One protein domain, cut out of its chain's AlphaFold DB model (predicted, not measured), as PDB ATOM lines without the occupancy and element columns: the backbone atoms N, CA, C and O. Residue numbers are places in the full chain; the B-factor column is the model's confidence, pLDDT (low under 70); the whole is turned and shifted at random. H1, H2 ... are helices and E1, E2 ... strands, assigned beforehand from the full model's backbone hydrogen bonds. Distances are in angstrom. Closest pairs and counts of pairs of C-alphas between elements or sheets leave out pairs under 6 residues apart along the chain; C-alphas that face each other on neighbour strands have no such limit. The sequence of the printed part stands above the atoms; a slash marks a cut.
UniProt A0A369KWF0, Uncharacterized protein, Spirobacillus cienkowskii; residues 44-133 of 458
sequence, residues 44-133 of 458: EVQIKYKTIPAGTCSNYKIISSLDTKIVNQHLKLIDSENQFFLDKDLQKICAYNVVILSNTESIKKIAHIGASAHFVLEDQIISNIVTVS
ATOM      1  N   GLU A  44     249.704 191.807 202.983       78.00
ATOM      2  CA  GLU A  44     249.079 190.881 203.927       78.00
ATOM      3  C   GLU A  44     249.838 189.547 203.928       78.00
ATOM      4  O   GLU A  44     250.224 189.022 202.881       78.00
ATOM      5  N   VAL A  45     250.031 188.966 205.112       76.19
ATOM      6  CA  VAL A  45     250.497 187.583 205.258       76.19
ATOM      7  C   VAL A  45     249.319 186.735 205.720       76.19
ATOM      8  O   VAL A  45     248.933 186.764 206.890       76.19
ATOM      9  N   GLN A  46     248.751 185.963 204.795       76.31
ATOM     10  CA  GLN A  46     247.692 185.011 205.104       76.31
ATOM     11  C   GLN A  46     248.298 183.702 205.581       76.31
ATOM     12  O   GLN A  46     249.006 183.013 204.850       76.31
ATOM     13  N   ILE A  47     247.987 183.339 206.816       74.44
ATOM     14  CA  ILE A  47     248.374 182.058 207.395       74.44
ATOM     15  C   ILE A  47     247.153 181.158 207.317       74.44
ATOM     16  O   ILE A  47     246.065 181.572 207.721       74.44
ATOM     17  N   LYS A  48     247.326 179.929 206.812       62.25
ATOM     18  CA  LYS A  48     246.215 178.974 206.658       62.25
ATOM     19  C   LYS A  48     245.436 178.792 207.969       62.25
ATOM     20  O   LYS A  48     244.216 178.665 207.945       62.25
ATOM     21  N   TYR A  49     246.148 178.843 209.094       64.69
ATOM     22  CA  TYR A  49     245.591 178.830 210.441       64.69
ATOM     23  C   TYR A  49     246.266 179.926 211.276       64.69
ATOM     24  O   TYR A  49     247.469 179.855 211.516       64.69
ATOM     25  N   LYS A  50     245.507 180.947 211.710       66.81
ATOM     26  CA  LYS A  50     246.003 182.001 212.630       66.81
ATOM     27  C   LYS A  50     246.449 181.431 213.982       66.81
ATOM     28  O   LYS A  50     247.254 182.029 214.687       66.81
ATOM     29  N   THR A  51     245.920 180.265 214.322       78.62
ATOM     30  CA  THR A  51     246.314 179.457 215.465       78.62
ATOM     31  C   THR A  51     247.101 178.255 214.966       78.62
ATOM     32  O   THR A  51     246.575 177.485 214.160       78.62
ATOM     33  N   ILE A  52     248.342 178.098 215.420       78.06
ATOM     34  CA  ILE A  52     249.202 176.979 215.022       78.06
ATOM     35  C   ILE A  52     249.312 176.020 216.194       78.06
ATOM     36  O   ILE A  52     249.610 176.446 217.305       78.06
ATOM     37  N   PRO A  53     249.064 174.735 215.987       75.69
ATOM     38  CA  PRO A  53     249.184 173.798 217.084       75.69
ATOM     39  C   PRO A  53     250.629 173.555 217.521       75.69
ATOM     40  O   PRO A  53     251.549 173.567 216.703       75.69
ATOM     41  N   ALA A  54     250.836 173.364 218.824       76.69
ATOM     42  CA  ALA A  54     252.167 173.150 219.390       76.69
ATOM     43  C   ALA A  54     252.888 171.980 218.695       76.69
ATOM     44  O   ALA A  54     252.348 170.883 218.589       76.69
ATOM     45  N   GLY A  55     254.116 172.209 218.223       72.31
ATOM     46  CA  GLY A  55     254.933 171.176 217.579       72.31
ATOM     47  C   GLY A  55     254.644 170.953 216.092       72.31
ATOM     48  O   GLY A  55     255.346 170.164 215.462       72.31
ATOM     49  N   THR A  56     253.684 171.666 215.496       77.38
ATOM     50  CA  THR A  56     253.364 171.541 214.065       77.38
ATOM     51  C   THR A  56     253.796 172.758 213.252       77.38
ATOM     52  O   THR A  56     254.389 173.705 213.773       77.38
ATOM     53  N   CYS A  57     253.562 172.709 211.936       83.25
ATOM     54  CA  CYS A  57     253.860 173.799 211.015       83.25
ATOM     55  C   CYS A  57     252.629 174.180 210.195       83.25
ATOM     56  O   CYS A  57     251.860 173.322 209.760       83.25
ATOM     57  N   SER A  58     252.498 175.468 209.907       82.19
ATOM     58  CA  SER A  58     251.465 176.030 209.049       82.19
ATOM     59  C   SER A  58     252.107 176.761 207.878       82.19
ATOM     60  O   SER A  58     253.101 177.473 208.039       82.19
ATOM     61  N   ASN A  59     251.541 176.588 206.687       86.25
ATOM     62  CA  ASN A  59     251.965 177.352 205.518       86.25
ATOM     63  C   ASN A  59     251.428 178.787 205.630       86.25
ATOM     64  O   ASN A  59     250.269 178.997 206.013       86.25
ATOM     65  N   TYR A  60     252.244 179.754 205.219       87.06
ATOM     66  CA  TYR A  60     251.814 181.133 205.020       87.06
ATOM     67  C   TYR A  60     251.925 181.524 203.546       87.06
ATOM     68  O   TYR A  60     252.682 180.942 202.774       87.06
ATOM     69  N   LYS A  61     251.136 182.517 203.149       85.31
ATOM     70  CA  LYS A  61     251.132 183.095 201.812       85.31
ATOM     71  C   LYS A  61     251.248 184.605 201.929       85.31
ATOM     72  O   LYS A  61     250.496 185.234 202.669       85.31
ATOM     73  N   ILE A  62     252.165 185.180 201.162       83.56
ATOM     74  CA  ILE A  62     252.316 186.628 201.046       83.56
ATOM     75  C   ILE A  62     251.391 187.117 199.931       83.56
ATOM     76  O   ILE A  62     251.472 186.646 198.795       83.56
ATOM     77  N   ILE A  63     250.521 188.062 200.260       82.00
ATOM     78  CA  ILE A  63     249.681 188.794 199.318       82.00
ATOM     79  C   ILE A  63     250.166 190.235 199.354       82.00
ATOM     80  O   ILE A  63     249.940 190.953 200.321       82.00
ATOM     81  N   SER A  64     250.887 190.647 198.320       78.56
ATOM     82  CA  SER A  64     251.425 191.998 198.223       78.56
ATOM     83  C   SER A  64     251.318 192.504 196.792       78.56
ATOM     84  O   SER A  64     251.337 191.723 195.841       78.56
ATOM     85  N   SER A  65     251.218 193.824 196.658       70.19
ATOM     86  CA  SER A  65     251.416 194.523 195.381       70.19
ATOM     87  C   SER A  65     252.897 194.611 194.987       70.19
ATOM     88  O   SER A  65     253.210 194.941 193.846       70.19
ATOM     89  N   LEU A  66     253.798 194.296 195.921       75.50
ATOM     90  CA  LEU A  66     255.241 194.220 195.724       75.50
ATOM     91  C   LEU A  66     255.662 192.804 195.319       75.50
ATOM     92  O   LEU A  66     254.924 191.836 195.511       75.50
ATOM     93  N   ASP A  67     256.889 192.674 194.808       77.19
ATOM     94  CA  ASP A  67     257.483 191.367 194.524       77.19
ATOM     95  C   ASP A  67     257.524 190.516 195.805       77.19
ATOM     96  O   ASP A  67     258.140 190.876 196.815       77.19
ATOM     97  N   THR A  68     256.869 189.356 195.754       78.25
ATOM     98  CA  THR A  68     256.753 188.426 196.879       78.25
ATOM     99  C   THR A  68     258.107 187.928 197.371       78.25
ATOM    100  O   THR A  68     258.242 187.656 198.564       78.25
ATOM    101  N   LYS A  69     259.133 187.859 196.511       80.56
ATOM    102  CA  LYS A  69     260.499 187.503 196.920       80.56
ATOM    103  C   LYS A  69     261.126 188.585 197.789       80.56
ATOM    104  O   LYS A  69     261.734 188.257 198.806       80.56
ATOM    105  N   ILE A  70     260.937 189.852 197.421       79.19
ATOM    106  CA  ILE A  70     261.450 190.998 198.185       79.19
ATOM    107  C   ILE A  70     260.774 191.036 199.556       79.19
ATOM    108  O   ILE A  70     261.457 191.138 200.575       79.19
ATOM    109  N   VAL A  71     259.450 190.866 199.598       80.00
ATOM    110  CA  VAL A  71     258.703 190.832 200.863       80.00
ATOM    111  C   VAL A  71     259.144 189.653 201.735       80.00
ATOM    112  O   VAL A  71     259.398 189.840 202.921       80.00
ATOM    113  N   ASN A  72     259.311 188.451 201.172       83.81
ATOM    114  CA  ASN A  72     259.727 187.266 201.932       83.81
ATOM    115  C   ASN A  72     261.135 187.414 202.540       83.81
ATOM    116  O   ASN A  72     261.387 186.979 203.665       83.81
ATOM    117  N   GLN A  73     262.056 188.066 201.824       83.56
ATOM    118  CA  GLN A  73     263.401 188.349 202.332       83.56
ATOM    119  C   GLN A  73     263.368 189.281 203.548       83.56
ATOM    120  O   GLN A  73     264.055 189.011 204.535       83.56
ATOM    121  N   HIS A  74     262.522 190.311 203.514       83.12
ATOM    122  CA  HIS A  74     262.421 191.320 204.573       83.12
ATOM    123  C   HIS A  74     261.454 190.945 205.703       83.12
ATOM    124  O   HIS A  74     261.495 191.562 206.766       83.12
ATOM    125  N   LEU A  75     260.630 189.912 205.512       85.81
ATOM    126  CA  LEU A  75     259.730 189.389 206.532       85.81
ATOM    127  C   LEU A  75     260.526 188.885 207.743       85.81
ATOM    128  O   LEU A  75     261.451 188.076 207.608       85.81
ATOM    129  N   LYS A  76     260.162 189.347 208.936       88.56
ATOM    130  CA  LYS A  76     260.746 188.912 210.208       88.56
ATOM    131  C   LYS A  76     259.675 188.281 211.085       88.56
ATOM    132  O   LYS A  76     258.503 188.641 211.002       88.56
ATOM    133  N   LEU A  77     260.105 187.353 211.933       89.69
ATOM    134  CA  LEU A  77     259.295 186.817 213.017       89.69
ATOM    135  C   LEU A  77     259.787 187.441 214.323       89.69
ATOM    136  O   LEU A  77     260.966 187.315 214.648       89.69
ATOM    137  N   ILE A  78     258.906 188.135 215.041       89.38
ATOM    138  CA  ILE A  78     259.165 188.570 216.414       89.38
ATOM    139  C   ILE A  78     258.548 187.540 217.345       89.38
ATOM    140  O   ILE A  78     257.333 187.352 217.361       89.38
ATOM    141  N   ASP A  79     259.408 186.894 218.113       88.69
ATOM    142  CA  ASP A  79     259.064 185.862 219.074       88.69
ATOM    143  C   ASP A  79     259.997 186.022 220.275       88.69
ATOM    144  O   ASP A  79     261.175 185.669 220.225       88.69
ATOM    145  N   SER A  80     259.483 186.635 221.341       82.81
ATOM    146  CA  SER A  80     260.273 186.994 222.522       82.81
ATOM    147  C   SER A  80     260.822 185.782 223.269       82.81
ATOM    148  O   SER A  80     261.800 185.908 224.004       82.81
ATOM    149  N   GLU A  81     260.203 184.617 223.091       80.88
ATOM    150  CA  GLU A  81     260.528 183.402 223.831       80.88
ATOM    151  C   GLU A  81     261.206 182.335 222.963       80.88
ATOM    152  O   GLU A  81     261.500 181.244 223.463       80.88
ATOM    153  N   ASN A  82     261.483 182.648 221.690       84.25
ATOM    154  CA  ASN A  82     262.066 181.738 220.702       84.25
ATOM    155  C   ASN A  82     261.375 180.360 220.729       84.25
ATOM    156  O   ASN A  82     262.011 179.334 220.973       84.25
ATOM    157  N   GLN A  83     260.059 180.351 220.565       84.81
ATOM    158  CA  GLN A  83     259.185 179.182 220.515       84.81
ATOM    159  C   GLN A  83     258.838 178.766 219.076       84.81
ATOM    160  O   GLN A  83     258.418 177.632 218.852       84.81
ATOM    161  N   PHE A  84     259.019 179.652 218.100       89.12
ATOM    162  CA  PHE A  84     258.628 179.474 216.711       89.12
ATOM    163  C   PHE A  84     259.828 179.532 215.765       89.12
ATOM    164  O   PHE A  84     260.786 180.276 215.963       89.12
ATOM    165  N   PHE A  85     259.730 178.779 214.676       90.31
ATOM    166  CA  PHE A  85     260.710 178.753 213.597       90.31
ATOM    167  C   PHE A  85     260.066 179.196 212.280       90.31
ATOM    168  O   PHE A  85     259.005 178.695 211.902       90.31
ATOM    169  N   LEU A  86     260.715 180.126 211.574       90.56
ATOM    170  CA  LEU A  86     260.284 180.619 210.265       90.56
ATOM    171  C   LEU A  86     261.160 180.034 209.152       90.56
ATOM    172  O   LEU A  86     262.328 180.397 209.024       90.56
ATOM    173  N   ASP A  87     260.564 179.204 208.301       88.88
ATOM    174  CA  ASP A  87     261.172 178.681 207.080       88.88
ATOM    175  C   ASP A  87     260.698 179.505 205.875       88.88
ATOM    176  O   ASP A  87     259.566 179.371 205.396       88.88
ATOM    177  N   LYS A  88     261.575 180.388 205.391       87.06
ATOM    178  CA  LYS A  88     261.270 181.294 204.277       87.06
ATOM    179  C   LYS A  88     261.272 180.595 202.923       87.06
ATOM    180  O   LYS A  88     260.552 181.043 202.030       87.06
ATOM    181  N   ASP A  89     262.047 179.526 202.771       84.94
ATOM    182  CA  ASP A  89     262.184 178.808 201.504       84.94
ATOM    183  C   ASP A  89     260.932 177.975 201.230       84.94
ATOM    184  O   ASP A  89     260.412 177.961 200.113       84.94
ATOM    185  N   LEU A  90     260.396 177.344 202.279       85.25
ATOM    186  CA  LEU A  90     259.162 176.563 202.212       85.25
ATOM    187  C   LEU A  90     257.897 177.376 202.511       85.25
ATOM    188  O   LEU A  90     256.800 176.822 202.429       85.25
ATOM    189  N   GLN A  91     258.036 178.658 202.866       88.25
ATOM    190  CA  GLN A  91     256.949 179.527 203.331       88.25
ATOM    191  C   GLN A  91     256.124 178.876 204.453       88.25
ATOM    192  O   GLN A  91     254.889 178.811 204.420       88.25
ATOM    193  N   LYS A  92     256.833 178.367 205.461       89.88
ATOM    194  CA  LYS A  92     256.259 177.709 206.634       89.88
ATOM    195  C   LYS A  92     256.646 178.435 207.903       89.88
ATOM    196  O   LYS A  92     257.766 178.910 208.051       89.88
ATOM    197  N   ILE A  93     255.726 178.446 208.852       89.31
ATOM    198  CA  ILE A  93     256.031 178.762 210.238       89.31
ATOM    199  C   ILE A  93     255.692 177.558 211.109       89.31
ATOM    200  O   ILE A  93     254.639 176.942 210.951       89.31
ATOM    201  N   CYS A  94     256.598 177.216 212.012       86.50
ATOM    202  CA  CYS A  94     256.492 176.069 212.893       86.50
ATOM    203  C   CYS A  94     256.429 176.513 214.354       86.50
ATOM    204  O   CYS A  94     257.209 177.365 214.766       86.50
ATOM    205  N   ALA A  95     255.532 175.914 215.138       87.88
ATOM    206  CA  ALA A  95     255.396 176.131 216.581       87.88
ATOM    207  C   ALA A  95     256.352 175.215 217.371       87.88
ATOM    208  O   ALA A  95     255.958 174.457 218.261       87.88
ATOM    209  N   TYR A  96     257.619 175.236 216.972       83.31
ATOM    210  CA  TYR A  96     258.751 174.677 217.697       83.31
ATOM    211  C   TYR A  96     260.009 175.443 217.292       83.31
ATOM    212  O   TYR A  96     260.124 175.917 216.160       83.31
ATOM    213  N   ASN A  97     260.974 175.516 218.196       75.19
ATOM    214  CA  ASN A  97     262.292 176.070 217.944       75.19
ATOM    215  C   ASN A  97     263.312 174.951 217.722       75.19
ATOM    216  O   ASN A  97     263.174 173.851 218.248       75.19
ATOM    217  N   VAL A  98     264.346 175.227 216.943       66.62
ATOM    218  CA  VAL A  98     265.444 174.309 216.659       66.62
ATOM    219  C   VAL A  98     266.619 174.689 217.561       66.62
ATOM    220  O   VAL A  98     267.341 175.648 217.305       66.62
ATOM    221  N   VAL A  99     266.804 173.940 218.646       69.44
ATOM    222  CA  VAL A  99     267.957 174.058 219.541       69.44
ATOM    223  C   VAL A  99     269.109 173.272 218.931       69.44
ATOM    224  O   VAL A  99     269.099 172.043 218.912       69.44
ATOM    225  N   ILE A 100     270.101 173.982 218.406       68.69
ATOM    226  CA  ILE A 100     271.309 173.372 217.850       68.69
ATOM    227  C   ILE A 100     272.193 172.923 219.020       68.69
ATOM    228  O   ILE A 100     272.661 173.757 219.793       68.69
ATOM    229  N   LEU A 101     272.401 171.613 219.160       57.06
ATOM    230  CA  LEU A 101     273.301 171.039 220.166       57.06
ATOM    231  C   LEU A 101     274.751 170.986 219.665       57.06
ATOM    232  O   LEU A 101     275.684 171.116 220.454       57.06
ATOM    233  N   SER A 102     274.944 170.803 218.355       53.53
ATOM    234  CA  SER A 102     276.248 170.772 217.684       53.53
ATOM    235  C   SER A 102     276.097 171.081 216.187       53.53
ATOM    236  O   SER A 102     274.984 171.185 215.680       53.53
ATOM    237  N   ASN A 103     277.206 171.188 215.442       51.88
ATOM    238  CA  ASN A 103     277.197 171.498 214.000       51.88
ATOM    239  C   ASN A 103     276.410 170.495 213.127       51.88
ATOM    240  O   ASN A 103     276.174 170.771 211.953       51.88
ATOM    241  N   THR A 104     276.025 169.339 213.671       46.75
ATOM    242  CA  THR A 104     275.295 168.280 212.958       46.75
ATOM    243  C   THR A 104     274.003 167.851 213.648       46.75
ATOM    244  O   THR A 104     273.265 167.048 213.083       46.75
ATOM    245  N   GLU A 105     273.708 168.360 214.847       49.66
ATOM    246  CA  GLU A 105     272.583 167.895 215.658       49.66
ATOM    247  C   GLU A 105     271.731 169.057 216.152       49.66
ATOM    248  O   GLU A 105     272.216 170.010 216.768       49.66
ATOM    249  N   SER A 106     270.428 168.945 215.912       62.50
ATOM    250  CA  SER A 106     269.452 169.917 216.374       62.50
ATOM    251  C   SER A 106     268.238 169.229 216.980       62.50
ATOM    252  O   SER A 106     267.643 168.357 216.347       62.50
ATOM    253  N   ILE A 107     267.845 169.655 218.177       61.06
ATOM    254  CA  ILE A 107     266.628 169.216 218.856       61.06
ATOM    255  C   ILE A 107     265.519 170.224 218.586       61.06
ATOM    256  O   ILE A 107     265.727 171.432 218.664       61.06
ATOM    257  N   LYS A 108     264.310 169.739 218.310       69.38
ATOM    258  CA  LYS A 108     263.125 170.591 218.206       69.38
ATOM    259  C   LYS A 108     262.505 170.775 219.592       69.38
ATOM    260  O   LYS A 108     261.957 169.831 220.148       69.38
ATOM    261  N   LYS A 109     262.589 171.980 220.155       73.94
ATOM    262  CA  LYS A 109     261.902 172.371 221.392       73.94
ATOM    263  C   LYS A 109     260.513 172.905 221.049       73.94
ATOM    264  O   LYS A 109     260.393 173.925 220.382       73.94
ATOM    265  N   ILE A 110     259.473 172.215 221.498       72.69
ATOM    266  CA  ILE A 110     258.073 172.545 221.197       72.69
ATOM    267  C   ILE A 110     257.676 173.886 221.827       72.69
ATOM    268  O   ILE A 110     258.041 174.157 222.973       72.69
ATOM    269  N   ALA A 111     256.889 174.689 221.104       80.81
ATOM    270  CA  ALA A 111     256.261 175.882 221.658       80.81
ATOM    271  C   ALA A 111     255.245 175.510 222.746       80.81
ATOM    272  O   ALA A 111     254.365 174.680 222.518       80.81
ATOM    273  N   HIS A 112     255.303 176.151 223.909       73.44
ATOM    274  CA  HIS A 112     254.259 175.971 224.918       73.44
ATOM    275  C   HIS A 112     252.909 176.554 224.446       73.44
ATOM    276  O   HIS A 112     252.842 177.449 223.600       73.44
ATOM    277  N   ILE A 113     251.805 176.033 224.991       72.50
ATOM    278  CA  ILE A 113     250.452 176.507 224.667       72.50
ATOM    279  C   ILE A 113     250.303 177.960 225.125       72.50
ATOM    280  O   ILE A 113     250.649 178.291 226.256       72.50
ATOM    281  N   GLY A 114     249.758 178.811 224.256       77.38
ATOM    282  CA  GLY A 114     249.631 180.244 224.510       77.38
ATOM    283  C   GLY A 114     250.839 181.073 224.071       77.38
ATOM    284  O   GLY A 114     250.715 182.295 224.044       77.38
ATOM    285  N   ALA A 115     251.951 180.447 223.657       85.06
ATOM    286  CA  ALA A 115     253.057 181.160 223.026       85.06
ATOM    287  C   ALA A 115     252.552 181.959 221.817       85.06
ATOM    288  O   ALA A 115     251.706 181.481 221.056       85.06
ATOM    289  N   SER A 116     253.078 183.165 221.622       89.31
ATOM    290  CA  SER A 116     252.668 184.038 220.523       89.31
ATOM    291  C   SER A 116     253.856 184.594 219.759       89.31
ATOM    292  O   SER A 116     254.861 184.967 220.361       89.31
ATOM    293  N   ALA A 117     253.704 184.714 218.446       90.56
ATOM    294  CA  ALA A 117     254.675 185.352 217.573       90.56
ATOM    295  C   ALA A 117     253.992 186.288 216.571       90.56
ATOM    296  O   ALA A 117     252.813 186.136 216.236       90.56
ATOM    297  N   HIS A 118     254.757 187.249 216.063       89.31
ATOM    298  CA  HIS A 118     254.273 188.249 215.120       89.31
ATOM    299  C   HIS A 118     255.093 188.245 213.839       89.31
ATOM    300  O   HIS A 118     256.323 188.298 213.878       89.31
ATOM    301  N   PHE A 119     254.412 188.265 212.695       86.31
ATOM    302  CA  PHE A 119     255.058 188.651 211.447       86.31
ATOM    303  C   PHE A 119     255.203 190.165 211.394       86.31
ATOM    304  O   PHE A 119     254.222 190.888 211.585       86.31
ATOM    305  N   VAL A 120     256.415 190.626 211.098       86.75
ATOM    306  CA  VAL A 120     256.754 192.046 211.011       86.75
ATOM    307  C   VAL A 120     257.490 192.339 209.710       86.75
ATOM    308  O   VAL A 120     258.349 191.567 209.279       86.75
ATOM    309  N   LEU A 121     257.160 193.475 209.102       83.75
ATOM    310  CA  LEU A 121     257.874 194.059 207.970       83.75
ATOM    311  C   LEU A 121     258.092 195.540 208.270       83.75
ATOM    312  O   LEU A 121     257.124 196.223 208.591       83.75
ATOM    313  N   GLU A 122     259.340 196.011 208.200       76.19
ATOM    314  CA  GLU A 122     259.690 197.419 208.484       76.19
ATOM    315  C   GLU A 122     259.039 197.944 209.782       76.19
ATOM    316  O   GLU A 122     258.437 199.010 209.824       76.19
ATOM    317  N   ASP A 123     259.110 197.127 210.838       70.88
ATOM    318  CA  ASP A 123     258.577 197.409 212.178       70.88
ATOM    319  C   ASP A 123     257.038 197.521 212.285       70.88
ATOM    320  O   ASP A 123     256.505 197.791 213.362       70.88
ATOM    321  N   GLN A 124     256.295 197.210 211.214       76.69
ATOM    322  CA  GLN A 124     254.835 197.073 211.231       76.69
ATOM    323  C   GLN A 124     254.405 195.614 211.424       76.69
ATOM    324  O   GLN A 124     254.826 194.721 210.685       76.69
ATOM    325  N   ILE A 125     253.527 195.368 212.402       78.88
ATOM    326  CA  ILE A 125     252.930 194.046 212.642       78.88
ATOM    327  C   ILE A 125     251.907 193.745 211.543       78.88
ATOM    328  O   ILE A 125     250.919 194.460 211.399       78.88
ATOM    329  N   ILE A 126     252.120 192.651 210.811       81.38
ATOM    330  CA  ILE A 126     251.238 192.211 209.718       81.38
ATOM    331  C   ILE A 126     250.288 191.100 210.174       81.38
ATOM    332  O   ILE A 126     249.146 191.028 209.725       81.38
ATOM    333  N   SER A 127     250.741 190.207 211.057       79.19
ATOM    334  CA  SER A 127     249.925 189.084 211.528       79.19
ATOM    335  C   SER A 127     250.345 188.631 212.923       79.19
ATOM    336  O   SER A 127     251.520 188.724 213.282       79.19
ATOM    337  N   ASN A 128     249.374 188.146 213.697       81.19
ATOM    338  CA  ASN A 128     249.568 187.563 215.023       81.19
ATOM    339  C   ASN A 128     249.273 186.061 214.961       81.19
ATOM    340  O   ASN A 128     248.282 185.642 214.355       81.19
ATOM    341  N   ILE A 129     250.145 185.284 215.586       79.88
ATOM    342  CA  ILE A 129     250.184 183.834 215.546       79.88
ATOM    343  C   ILE A 129     250.195 183.354 216.979       79.88
ATOM    344  O   ILE A 129     251.056 183.755 217.757       79.88
ATOM    345  N   VAL A 130     249.250 182.488 217.318       78.25
ATOM    346  CA  VAL A 130     249.124 181.958 218.676       78.25
ATOM    347  C   VAL A 130     249.203 180.444 218.640       78.25
ATOM    348  O   VAL A 130     248.559 179.800 217.806       78.25
ATOM    349  N   THR A 131     249.976 179.878 219.561       72.19
ATOM    350  CA  THR A 131     250.040 178.439 219.763       72.19
ATOM    351  C   THR A 131     248.785 177.958 220.468       72.19
ATOM    352  O   THR A 131     248.475 178.398 221.577       72.19
ATOM    353  N   VAL A 132     248.078 177.020 219.849       70.56
ATOM    354  CA  VAL A 132     246.922 176.349 220.455       70.56
ATOM    355  C   VAL A 132     247.227 174.883 220.727       70.56
ATOM    356  O   VAL A 132     248.187 174.314 220.213       70.56
ATOM    357  N   SER A 133     246.388 174.262 221.548       53.84
ATOM    358  CA  SER A 133     246.324 172.808 221.615       53.84
ATOM    359  C   SER A 133     245.830 172.272 220.265       53.84
ATOM    360  O   SER A 133     244.725 172.604 219.839       53.84
TER     361      SER A 133
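This is residues 44 to 133 of the 458 residues of an uncharacterized protein of Spirobacillus cienkowskii (UniProt A0A369KWF0). Two small curved sheets stand face to face as a sandwich, E1, E3, E6 and E5 in one and E2, E10, E9 and E4 in the other, and a two-stranded hairpin of E7 and E8 reaches away from it to a far tip at residues 103 and 104. The second sheet is curled like part of a barrel, and one short helix, H1, sits at the end of the sandwich away from that tip. The printed part has 90 residues with one named helix and ten named strands, in the order E1 E2 E3 H1 E4 E5 E6 E7 E8 E9 E10, and is mostly strand. The first sheet runs E1, E3, E6, E5, all antiparallel; the second runs E2, E10, E9, E4 and is mixed. The whole is compact, with a radius of gyration of the C-alphas of 13.1 A and spans of 39 by 31 by 21 A.

E1, residues 44 to 47, begins at C-alpha 44 at (249.079, 190.881, 203.927). E2 is residues 51 to 53, and E3, residues 57 to 63, is 19.5 A long. H1, residues 68 to 74, measures 10.0 A, and its C-alpha 68 is at (256.753, 188.426, 196.879). Three strands of three residues each follow: E4, residues 76 to 78; E5, residues 85 to 87; and E6, residues 92 to 94. E7, residues 96 to 102, is 17.9 A long, and E8, residues 105 to 110, is 16.2 A. E9, residues 116 to 121, is 16.9 A long. E10, residues 124 to 132, is the longest strand with 24.0 A and ends at C-alpha 132 at (246.922, 176.349, 220.455).

The two sheets of the sandwich have best planes 12 degrees apart, and the parts that face each other are 9.1 A centre to centre. The strands of the one stand at 14 degrees to those of the other. E1 is antiparallel to E3, with N 44 and O 63 within hydrogen-bond range at 2.8 A. E3 is staggered: its residues 60 to 63 pair with E1, and its residues 57 to 59 pair with E6, where N 58 and O 93 are 2.8 A apart. E5 and E6 form a hairpin, with N 85 and O 94 at 2.9 A. In the other sheet E2 is parallel to E10, with N 52 and O 130 at 2.9 A. E9 and E10 form a hairpin, with N 117 and O 129 at 2.9 A, and E4 is antiparallel to E9, with N 78 and O 118 at 2.8 A. Between the sheets, the closest C-alphas of E1 and E10 are those of Glu 44 and Ile 126, 6.3 A apart. Those of E4 and E5 are Leu 77 and Leu 86, 6.9 A apart. H1 only grazes the first sheet, with its residues 68 to 72. In H1 every O i to N i+4 pair is within hydrogen-bond range. E6 runs on into E7 across one residue, at 80 degrees. E7 and E8 form a hairpin, with N 99 and O 107 at 2.7 A; E8 is apart from E5 and E6.

The C-alphas farthest apart are those of Ser 65 and Ser 102, at 41.0 A. The printed part has no cut. No link is long; that from E4 to E5, six residues, is short and the others are tight. The mean pLDDT of the printed part is 78.1, and residues 48 to 50, 98 to 108 and 133 are under 70.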